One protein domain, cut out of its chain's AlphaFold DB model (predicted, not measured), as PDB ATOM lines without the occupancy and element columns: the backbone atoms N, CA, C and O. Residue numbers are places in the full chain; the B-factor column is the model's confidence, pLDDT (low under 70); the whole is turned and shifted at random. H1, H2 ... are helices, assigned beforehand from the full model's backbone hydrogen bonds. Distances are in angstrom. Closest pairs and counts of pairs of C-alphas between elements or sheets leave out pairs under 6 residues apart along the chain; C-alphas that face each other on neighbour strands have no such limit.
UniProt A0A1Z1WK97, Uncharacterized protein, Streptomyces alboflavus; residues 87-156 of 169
ATOM      1  N   PRO A  87      -9.964 -22.783  -3.943       94.31
ATOM      2  CA  PRO A  87     -10.972 -21.734  -4.087       94.31
ATOM      3  C   PRO A  87     -11.496 -21.581  -5.528       94.31
ATOM      4  O   PRO A  87     -12.273 -20.672  -5.794       94.31
ATOM      5  N   PHE A  88     -11.052 -22.434  -6.450       94.19
ATOM      6  CA  PHE A  88     -11.463 -22.488  -7.852       94.19
ATOM      7  C   PHE A  88     -11.509 -23.951  -8.304       94.19
ATOM      8  O   PHE A  88     -10.876 -24.810  -7.685       94.19
ATOM      9  N   ASP A  89     -12.223 -24.226  -9.392       94.31
ATOM     10  CA  ASP A  89     -12.185 -25.533 -10.047       94.31
ATOM     11  C   ASP A  89     -11.127 -25.523 -11.163       94.31
ATOM     12  O   ASP A  89     -11.269 -24.748 -12.112       94.31
ATOM     13  N   PRO A  90     -10.049 -26.325 -11.066       95.06
ATOM     14  CA  PRO A  90      -9.002 -26.360 -12.078       95.06
ATOM     15  C   PRO A  90      -9.446 -27.016 -13.387       95.06
ATOM     16  O   PRO A  90      -8.751 -26.846 -14.374       95.06
ATOM     17  N   TYR A  91     -10.553 -27.760 -13.403       94.69
ATOM     18  CA  TYR A  91     -11.039 -28.507 -14.569       94.69
ATOM     19  C   TYR A  91     -12.225 -27.820 -15.256       94.69
ATOM     20  O   TYR A  91     -13.008 -28.464 -15.951       94.69
ATOM     21  N   ARG A  92     -12.438 -26.533 -14.975       91.19
ATOM     22  CA  ARG A  92     -13.642 -25.815 -15.378       91.19
ATOM     23  C   ARG A  92     -13.633 -25.522 -16.880       91.19
ATOM     24  O   ARG A  92     -12.854 -24.689 -17.322       91.19
ATOM     25  N   GLY A  93     -14.566 -26.125 -17.615       87.75
ATOM     26  CA  GLY A  93     -14.751 -25.902 -19.058       87.75
ATOM     27  C   GLY A  93     -15.520 -24.624 -19.441       87.75
ATOM     28  O   GLY A  93     -15.522 -24.182 -20.579       87.75
ATOM     29  N   LEU A  94     -16.151 -23.945 -18.477       89.56
ATOM     30  CA  LEU A  94     -16.924 -22.724 -18.736       89.56
ATOM     31  C   LEU A  94     -16.276 -21.494 -18.103       89.56
ATOM     32  O   LEU A  94     -15.814 -21.536 -16.962       89.56
ATOM     33  N   LEU A  95     -16.336 -20.347 -18.783       93.19
ATOM     34  CA  LEU A  95     -15.877 -19.085 -18.200       93.19
ATOM     35  C   LEU A  95     -16.662 -18.729 -16.931       93.19
ATOM     36  O   LEU A  95     -17.854 -19.019 -16.793       93.19
ATOM     37  N   TYR A  96     -15.986 -18.063 -15.997       93.00
ATOM     38  CA  TYR A  96     -16.664 -17.464 -14.857       93.00
ATOM     39  C   TYR A  96     -17.474 -16.246 -15.293       93.00
ATOM     40  O   TYR A  96     -16.992 -15.366 -16.011       93.00
ATOM     41  N   THR A  97     -18.698 -16.162 -14.795       94.38
ATOM     42  CA  THR A  97     -19.499 -14.944 -14.862       94.38
ATOM     43  C   THR A  97     -19.077 -13.960 -13.764       94.38
ATOM     44  O   THR A  97     -18.548 -14.367 -12.724       94.38
ATOM     45  N   PRO A  98     -19.334 -12.652 -13.940       94.94
ATOM     46  CA  PRO A  98     -19.106 -11.678 -12.875       94.94
ATOM     47  C   PRO A  98     -19.846 -12.029 -11.577       94.94
ATOM     48  O   PRO A  98     -19.272 -11.908 -10.498       94.94
ATOM     49  N   ASP A  99     -21.090 -12.504 -11.670       96.56
ATOM     50  CA  ASP A  99     -21.883 -12.900 -10.502       96.56
ATOM     51  C   ASP A  99     -21.238 -14.054  -9.720       96.56
ATOM     52  O   ASP A  99     -21.255 -14.046  -8.491       96.56
ATOM     53  N   GLU A 100     -20.613 -15.013 -10.408       95.56
ATOM     54  CA  GLU A 100     -19.853 -16.088  -9.759       95.56
ATOM     55  C   GLU A 100     -18.567 -15.567  -9.108       95.56
ATOM     56  O   GLU A 100     -18.294 -15.896  -7.955       95.56
ATOM     57  N   LEU A 101     -17.790 -14.731  -9.805       95.94
ATOM     58  CA  LEU A 101     -16.520 -14.198  -9.288       95.94
ATOM     59  C   LEU A 101     -16.701 -13.330  -8.042       95.94
ATOM     60  O   LEU A 101     -15.845 -13.343  -7.156       95.94
ATOM     61  N   PHE A 102     -17.810 -12.591  -7.970       96.75
ATOM     62  CA  PHE A 102     -18.136 -11.678  -6.874       96.75
ATOM     63  C   PHE A 102     -19.227 -12.214  -5.938       96.75
ATOM     64  O   PHE A 102     -19.777 -11.460  -5.127       96.75
ATOM     65  N   ALA A 103     -19.532 -13.513  -6.002       96.56
ATOM     66  CA  ALA A 103     -20.471 -14.141  -5.083       96.56
ATOM     67  C   ALA A 103     -20.064 -13.879  -3.619       96.56
ATOM     68  O   ALA A 103     -18.897 -14.004  -3.249       96.56
ATOM     69  N   GLY A 104     -21.030 -13.486  -2.781       94.69
ATOM     70  CA  GLY A 104     -20.801 -13.173  -1.363       94.69
ATOM     71  C   GLY A 104     -20.250 -11.769  -1.069       94.69
ATOM     72  O   GLY A 104     -20.095 -11.426   0.102       94.69
ATOM     73  N   LEU A 105     -20.022 -10.926  -2.088       96.19
ATOM     74  CA  LEU A 105     -19.474  -9.572  -1.918       96.19
ATOM     75  C   LEU A 105     -20.290  -8.700  -0.947       96.19
ATOM     76  O   LEU A 105     -19.715  -7.957  -0.151       96.19
ATOM     77  N   ALA A 106     -21.622  -8.782  -1.001       94.00
ATOM     78  CA  ALA A 106     -22.508  -7.972  -0.164       94.00
ATOM     79  C   ALA A 106     -22.467  -8.362   1.325       94.00
ATOM     80  O   ALA A 106     -22.623  -7.497   2.185       94.00
ATOM     81  N   ASP A 107     -22.242  -9.645   1.621       93.81
ATOM     82  CA  ASP A 107     -22.321 -10.192   2.977       93.81
ATOM     83  C   ASP A 107     -20.947 -10.266   3.659       93.81
ATOM     84  O   ASP A 107     -20.836 -10.052   4.867       93.81
ATOM     85  N   GLY A 108     -19.899 -10.574   2.888       92.00
ATOM     86  CA  GLY A 108     -18.551 -10.861   3.391       92.00
ATOM     87  C   GLY A 108     -17.461  -9.895   2.927       92.00
ATOM     88  O   GLY A 108     -16.315 -10.048   3.344       92.00
ATOM     89  N   GLY A 109     -17.793  -8.908   2.090       95.81
ATOM     90  CA  GLY A 109     -16.801  -8.044   1.451       95.81
ATOM     91  C   GLY A 109     -16.030  -8.753   0.334       95.81
ATOM     92  O   GLY A 109     -16.327  -9.890  -0.031       95.81
ATOM     93  N   TYR A 110     -15.046  -8.063  -0.244       95.56
ATOM     94  CA  TYR A 110     -14.297  -8.578  -1.394       95.56
ATOM     95  C   TYR A 110     -13.437  -9.786  -1.023       95.56
ATOM     96  O   TYR A 110     -13.357 -10.742  -1.776       95.56
ATOM     97  N   GLU A 111     -12.846  -9.800   0.167       96.25
ATOM     98  CA  GLU A 111     -11.953 -10.863   0.629       96.25
ATOM     99  C   GLU A 111     -12.638 -12.231   0.751       96.25
ATOM    100  O   GLU A 111     -11.954 -13.254   0.786       96.25
ATOM    101  N   ALA A 112     -13.973 -12.254   0.813       94.94
ATOM    102  CA  ALA A 112     -14.773 -13.470   0.847       94.94
ATOM    103  C   ALA A 112     -15.173 -13.981  -0.549       94.94
ATOM    104  O   ALA A 112     -15.733 -15.073  -0.644       94.94
ATOM    105  N   THR A 113     -14.919 -13.220  -1.620       97.38
ATOM    106  CA  THR A 113     -15.343 -13.615  -2.966       97.38
ATOM    107  C   THR A 113     -14.446 -14.714  -3.541       97.38
ATOM    108  O   THR A 113     -13.258 -14.798  -3.190       97.38
ATOM    109  N   PRO A 114     -14.973 -15.555  -4.452       96.69
ATOM    110  CA  PRO A 114     -14.168 -16.547  -5.163       96.69
ATOM    111  C   PRO A 114     -12.935 -15.948  -5.848       96.69
ATOM    112  O   PRO A 114     -11.845 -16.504  -5.719       96.69
ATOM    113  N   ASP A 115     -13.074 -14.779  -6.481       96.56
ATOM    114  CA  ASP A 115     -11.963 -14.070  -7.129       96.56
ATOM    115  C   ASP A 115     -10.827 -13.731  -6.150       96.56
ATOM    116  O   ASP A 115      -9.668 -14.101  -6.365       96.56
ATOM    117  N   ALA A 116     -11.150 -13.111  -5.009       97.38
ATOM    118  CA  ALA A 116     -10.144 -12.752  -4.013       97.38
ATOM    119  C   ALA A 116      -9.472 -13.991  -3.410       97.38
ATOM    120  O   ALA A 116      -8.257 -13.997  -3.174       97.38
ATOM    121  N   CYS A 117     -10.239 -15.061  -3.192       97.50
ATOM    122  CA  CYS A 117      -9.724 -16.317  -2.665       97.50
ATOM    123  C   CYS A 117      -8.775 -17.005  -3.658       97.50
ATOM    124  O   CYS A 117      -7.688 -17.445  -3.259       97.50
ATOM    125  N   ALA A 118      -9.146 -17.063  -4.940       96.44
ATOM    126  CA  ALA A 118      -8.315 -17.602  -6.012       96.44
ATOM    127  C   ALA A 118      -7.027 -16.792  -6.186       96.44
ATOM    128  O   ALA A 118      -5.932 -17.363  -6.184       96.44
ATOM    129  N   TYR A 119      -7.130 -15.461  -6.203       96.19
ATOM    130  CA  TYR A 119      -5.970 -14.577  -6.260       96.19
ATOM    131  C   TYR A 119      -5.037 -14.775  -5.058       96.19
ATOM    132  O   TYR A 119      -3.823 -14.930  -5.217       96.19
ATOM    133  N   ALA A 120      -5.581 -14.829  -3.839       96.69
ATOM    134  CA  ALA A 120      -4.791 -15.061  -2.636       96.69
ATOM    135  C   ALA A 120      -4.090 -16.428  -2.664       96.69
ATOM    136  O   ALA A 120      -2.941 -16.536  -2.227       96.69
ATOM    137  N   TRP A 121      -4.753 -17.472  -3.175       96.50
ATOM    138  CA  TRP A 121      -4.138 -18.783  -3.371       96.50
ATOM    139  C   TRP A 121      -2.992 -18.718  -4.383       96.50
ATOM    140  O   TRP A 121      -1.886 -19.148  -4.055       96.50
ATOM    141  N   PHE A 122      -3.204 -18.097  -5.547       95.06
ATOM    142  CA  PHE A 122      -2.172 -17.928  -6.573       95.06
ATOM    143  C   PHE A 122      -0.944 -17.199  -6.020       95.06
ATOM    144  O   PHE A 122       0.190 -17.636  -6.202       95.06
ATOM    145  N   GLN A 123      -1.151 -16.112  -5.277       96.00
ATOM    146  CA  GLN A 123      -0.058 -15.328  -4.703       96.00
ATOM    147  C   GLN A 123       0.798 -16.131  -3.720       96.00
ATOM    148  O   GLN A 123       2.008 -15.908  -3.665       96.00
ATOM    149  N   ARG A 124       0.192 -17.059  -2.968       94.44
ATOM    150  CA  ARG A 124       0.921 -17.957  -2.062       94.44
ATOM    151  C   ARG A 124       1.699 -19.033  -2.816       94.44
ATOM    152  O   ARG A 124       2.799 -19.360  -2.390       94.44
ATOM    153  N   THR A 125       1.152 -19.552  -3.915       93.69
ATOM    154  CA  THR A 125       1.697 -20.740  -4.593       93.69
ATOM    155  C   THR A 125       2.540 -20.442  -5.833       93.69
ATOM    156  O   THR A 125       3.203 -21.328  -6.363       93.69
ATOM    157  N   LYS A 126       2.558 -19.204  -6.341       89.00
ATOM    158  CA  LYS A 126       3.252 -18.868  -7.602       89.00
ATOM    159  C   LYS A 126       4.773 -19.069  -7.587       89.00
ATOM    160  O   LYS A 126       5.381 -19.122  -8.649       89.00
ATOM    161  N   ALA A 127       5.396 -19.122  -6.410       86.62
ATOM    162  CA  ALA A 127       6.851 -19.185  -6.256       86.62
ATOM    163  C   ALA A 127       7.306 -20.172  -5.169       86.62
ATOM    164  O   ALA A 127       8.462 -20.129  -4.755       86.62
ATOM    165  N   ASP A 128       6.412 -21.037  -4.688       86.94
ATOM    166  CA  ASP A 128       6.747 -22.031  -3.661       86.94
ATOM    167  C   ASP A 128       7.538 -23.227  -4.224       86.94
ATOM    168  O   ASP A 128       8.205 -23.934  -3.470       86.94
ATOM    169  N   GLY A 129       7.514 -23.418  -5.549       84.25
ATOM    170  CA  GLY A 129       8.155 -24.539  -6.236       84.25
ATOM    171  C   GLY A 129       7.365 -25.847  -6.149       84.25
ATOM    172  O   GLY A 129       7.897 -26.891  -6.528       84.25
ATOM    173  N   ASP A 130       6.118 -25.814  -5.671       92.94
ATOM    174  CA  ASP A 130       5.267 -26.994  -5.596       92.94
ATOM    175  C   ASP A 130       4.780 -27.403  -6.993       92.94
ATOM    176  O   ASP A 130       4.101 -26.654  -7.707       92.94
ATOM    177  N   VAL A 131       5.130 -28.629  -7.386       94.38
ATOM    178  CA  VAL A 131       4.724 -29.223  -8.663       94.38
ATOM    179  C   VAL A 131       3.213 -29.405  -8.710       94.38
ATOM    180  O   VAL A 131       2.623 -29.208  -9.768       94.38
ATOM    181  N   PHE A 132       2.577 -29.736  -7.583       93.12
ATOM    182  CA  PHE A 132       1.134 -29.943  -7.547       93.12
ATOM    183  C   PHE A 132       0.385 -28.629  -7.774       93.12
ATOM    184  O   PHE A 132      -0.407 -28.537  -8.708       93.12
ATOM    185  N   ALA A 133       0.700 -27.575  -7.017       93.81
ATOM    186  CA  ALA A 133       0.129 -26.251  -7.259       93.81
ATOM    187  C   ALA A 133       0.425 -25.726  -8.676       93.81
ATOM    188  O   ALA A 133      -0.442 -25.119  -9.303       93.81
ATOM    189  N   SER A 134       1.625 -25.986  -9.206       94.25
ATOM    190  CA  SER A 134       1.986 -25.610 -10.579       94.25
ATOM    191  C   SER A 134       1.153 -26.344 -11.627       94.25
ATOM    192  O   SER A 134       0.670 -25.710 -12.560       94.25
ATOM    193  N   MET A 135       0.940 -27.649 -11.452       95.31
ATOM    194  CA  MET A 135       0.068 -28.449 -12.309       95.31
ATOM    195  C   MET A 135      -1.366 -27.914 -12.277       95.31
ATOM    196  O   MET A 135      -1.953 -27.720 -13.332       95.31
ATOM    197  N   LEU A 136      -1.922 -27.630 -11.095       95.69
ATOM    198  CA  LEU A 136      -3.299 -27.140 -10.971       95.69
ATOM    199  C   LEU A 136      -3.514 -25.786 -11.649       95.69
ATOM    200  O   LEU A 136      -4.544 -25.593 -12.287       95.69
ATOM    201  N   ARG A 137      -2.541 -24.870 -11.549       94.50
ATOM    202  CA  ARG A 137      -2.574 -23.609 -12.305       94.50
ATOM    203  C   ARG A 137      -2.541 -23.854 -13.804       94.50
ATOM    204  O   ARG A 137      -3.333 -23.266 -14.517       94.50
ATOM    205  N   ALA A 138      -1.645 -24.727 -14.262       94.69
ATOM    206  CA  ALA A 138      -1.513 -25.017 -15.683       94.69
ATOM    207  C   ALA A 138      -2.796 -25.622 -16.269       94.69
ATOM    208  O   ALA A 138      -3.210 -25.201 -17.337       94.69
ATOM    209  N   VAL A 139      -3.438 -26.562 -15.562       94.88
ATOM    210  CA  VAL A 139      -4.720 -27.140 -15.999       94.88
ATOM    211  C   VAL A 139      -5.810 -26.066 -16.023       94.88
ATOM    212  O   VAL A 139      -6.485 -25.927 -17.030       94.88
ATOM    213  N   HIS A 140      -5.924 -25.255 -14.968       95.12
ATOM    214  CA  HIS A 140      -6.906 -24.169 -14.914       95.12
ATOM    215  C   HIS A 140      -6.731 -23.146 -16.045       95.12
ATOM    216  O   HIS A 140      -7.704 -22.745 -16.677       95.12
ATOM    217  N   ASP A 141      -5.495 -22.707 -16.290       93.56
ATOM    218  CA  ASP A 141      -5.190 -21.718 -17.322       93.56
ATOM    219  C   ASP A 141      -5.464 -22.272 -18.728       93.56
ATOM    220  O   ASP A 141      -5.952 -21.534 -19.583       93.56
ATOM    221  N   ASP A 142      -5.187 -23.559 -18.959       92.88
ATOM    222  CA  ASP A 142      -5.510 -24.260 -20.207       92.88
ATOM    223  C   ASP A 142      -7.030 -24.345 -20.409       92.88
ATOM    224  O   ASP A 142      -7.531 -23.859 -21.420       92.88
ATOM    225  N   SER A 143      -7.779 -24.821 -19.405       90.69
ATOM    226  CA  SER A 143      -9.245 -24.908 -19.465       90.69
ATOM    227  C   SER A 143      -9.916 -23.544 -19.678       90.69
ATOM    228  O   SER A 143     -10.841 -23.427 -20.476       90.69
ATOM    229  N   LEU A 144      -9.441 -22.477 -19.023       92.38
ATOM    230  CA  LEU A 144      -9.974 -21.129 -19.258       92.38
ATOM    231  C   LEU A 144      -9.596 -20.558 -20.629       92.38
ATOM    232  O   LEU A 144     -10.362 -19.761 -21.177       92.38
ATOM    233  N   SER A 145      -8.423 -20.912 -21.160       91.38
ATOM    234  CA  SER A 145      -8.010 -20.489 -22.502       91.38
ATOM    235  C   SER A 145      -8.891 -21.137 -23.564       91.38
ATOM    236  O   SER A 145      -9.359 -20.441 -24.459       91.38
ATOM    237  N   ASP A 146      -9.179 -22.429 -23.411       88.56
ATOM    238  CA  ASP A 146     -10.069 -23.183 -24.294       88.56
ATOM    239  C   ASP A 146     -11.505 -22.629 -24.260       88.56
ATOM    240  O   ASP A 146     -12.039 -22.211 -25.287       88.56
ATOM    241  N   ALA A 147     -12.070 -22.434 -23.062       89.38
ATOM    242  CA  ALA A 147     -13.392 -21.828 -22.884       89.38
ATOM    243  C   ALA A 147     -13.503 -20.414 -23.496       89.38
ATOM    244  O   ALA A 147     -14.558 -19.999 -23.996       89.38
ATOM    245  N   LEU A 148     -12.417 -19.632 -23.435       90.94
ATOM    246  CA  LEU A 148     -12.347 -18.310 -24.055       90.94
ATOM    247  C   LEU A 148     -12.304 -18.407 -25.581       90.94
ATOM    248  O   LEU A 148     -13.009 -17.647 -26.253       90.94
ATOM    249  N   ASP A 149     -11.496 -19.314 -26.124       88.62
ATOM    250  CA  ASP A 149     -11.425 -19.561 -27.559       88.62
ATOM    251  C   ASP A 149     -12.787 -20.013 -28.097       88.62
ATOM    252  O   ASP A 149     -13.235 -19.488 -29.118       88.62
ATOM    253  N   ASP A 150     -13.504 -20.880 -27.388       86.00
ATOM    254  CA  ASP A 150     -14.851 -21.321 -27.752       86.00
ATOM    255  C   ASP A 150     -15.873 -20.183 -27.755       86.00
ATOM    256  O   ASP A 150     -16.633 -20.027 -28.720       86.00
ATOM    257  N   LEU A 151     -15.851 -19.310 -26.742       87.25
ATOM    258  CA  LEU A 151     -16.688 -18.109 -26.738       87.25
ATOM    259  C   LEU A 151     -16.380 -17.222 -27.952       87.25
ATOM    260  O   LEU A 151     -17.295 -16.723 -28.615       87.25
ATOM    261  N   LEU A 152     -15.099 -17.017 -28.264       87.44
ATOM    262  CA  LEU A 152     -14.683 -16.194 -29.396       87.44
ATOM    263  C   LEU A 152     -15.075 -16.833 -30.732       87.44
ATOM    264  O   LEU A 152     -15.559 -16.122 -31.611       87.44
ATOM    265  N   HIS A 153     -14.929 -18.145 -30.906       83.00
ATOM    266  CA  HIS A 153     -15.359 -18.844 -32.119       83.00
ATOM    267  C   HIS A 153     -16.888 -18.861 -32.263       83.00
ATOM    268  O   HIS A 153     -17.392 -18.621 -33.363       83.00
ATOM    269  N   GLY A 154     -17.630 -19.027 -31.164       64.31
ATOM    270  CA  GLY A 154     -19.091 -18.929 -31.126       64.31
ATOM    271  C   GLY A 154     -19.622 -17.523 -31.429       64.31
ATOM    272  O   GLY A 154     -20.693 -17.378 -32.018       64.31
ATOM    273  N   GLN A 155     -18.860 -16.472 -31.105       57.16
ATOM    274  CA  GLN A 155     -19.191 -15.085 -31.458       57.16
ATOM    275  C   GLN A 155     -18.664 -14.644 -32.837       57.16
ATOM    276  O   GLN A 155     -19.109 -13.627 -33.373       57.16
ATOM    277  N   ARG A 156     -17.774 -15.414 -33.477       41.84
ATOM    278  CA  ARG A 156     -17.164 -15.096 -34.786       41.84
ATOM    279  C   ARG A 156     -18.023 -15.444 -36.010       41.84
ATOM    280  O   ARG A 156     -17.490 -15.622 -37.104       41.84
TER     281      ARG A 156
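What this domain is: This is residues 87 to 156 of the 169 residues of an uncharacterized protein of Streptomyces alboflavus (UniProt A0A1Z1WK97). The model is a flat, open V of two helices, the long H4 and the shorter H3, which come near each other at the tip. The two short helices H1 and H2 sit past the first residues of H3, at the open end of the V, and the unnamed residues 87 to 97 run between its two arms. The printed part has 70 residues with four named helices, H1 to H4 in that order, and no named strand; the class is all helix. It is only just loose, close to compact, with a radius of gyration of the C-alphas of 13.7 A, and spans 36 by 35 by 14 A.

How they stand to each other: Go along from Pro 87 to H1, residues 98 to 101, and on to H2, residues 105 to 108, which is apart from H1. Next comes H3, residues 114 to 125; its residues 114 to 115 alone touch H1, and only just, with 3 pairs of C-alphas within 8 A. The closest C-alphas there are those of Leu 101 and Asp 115, 5.0 A apart. H4, residues 131 to 155, is close to H3 but not clearly touching; their closest C-alphas, those of Thr 125 and Ala 133, are 6.3 A apart. H3 and H4 run opposite ways at a steep tilt of 42 degrees. H4 is apart from H1 and H2. In H3 and H4 every O i to N i+4 pair is within hydrogen-bond range; H1 and H2 are too short for such a pair, and their one O i to N i+3 pair is within range in H1 but not in H2.

Where its parts are: Find C-alpha 98 at (-19.106, -11.678, -12.875), where H1 begins. H3 runs 16.4 A from C-alpha 114 to C-alpha 125. Find C-alpha 131 at (4.724, -29.223, -8.663); from there H4 runs 35.9 A to C-alpha 155 at (-19.191, -15.085, -31.458).

The domain as a whole: The two C-alphas farthest apart are those of Asp 128 and Arg 156, 39.9 A. Residues 127 to 132, of which 131 to 132 belong to H4, stand free. The printed part has no cut, and the three links between helices are tight. The mean pLDDT of the printed part is 91.6; look for values under 70 at residues 154 to 156.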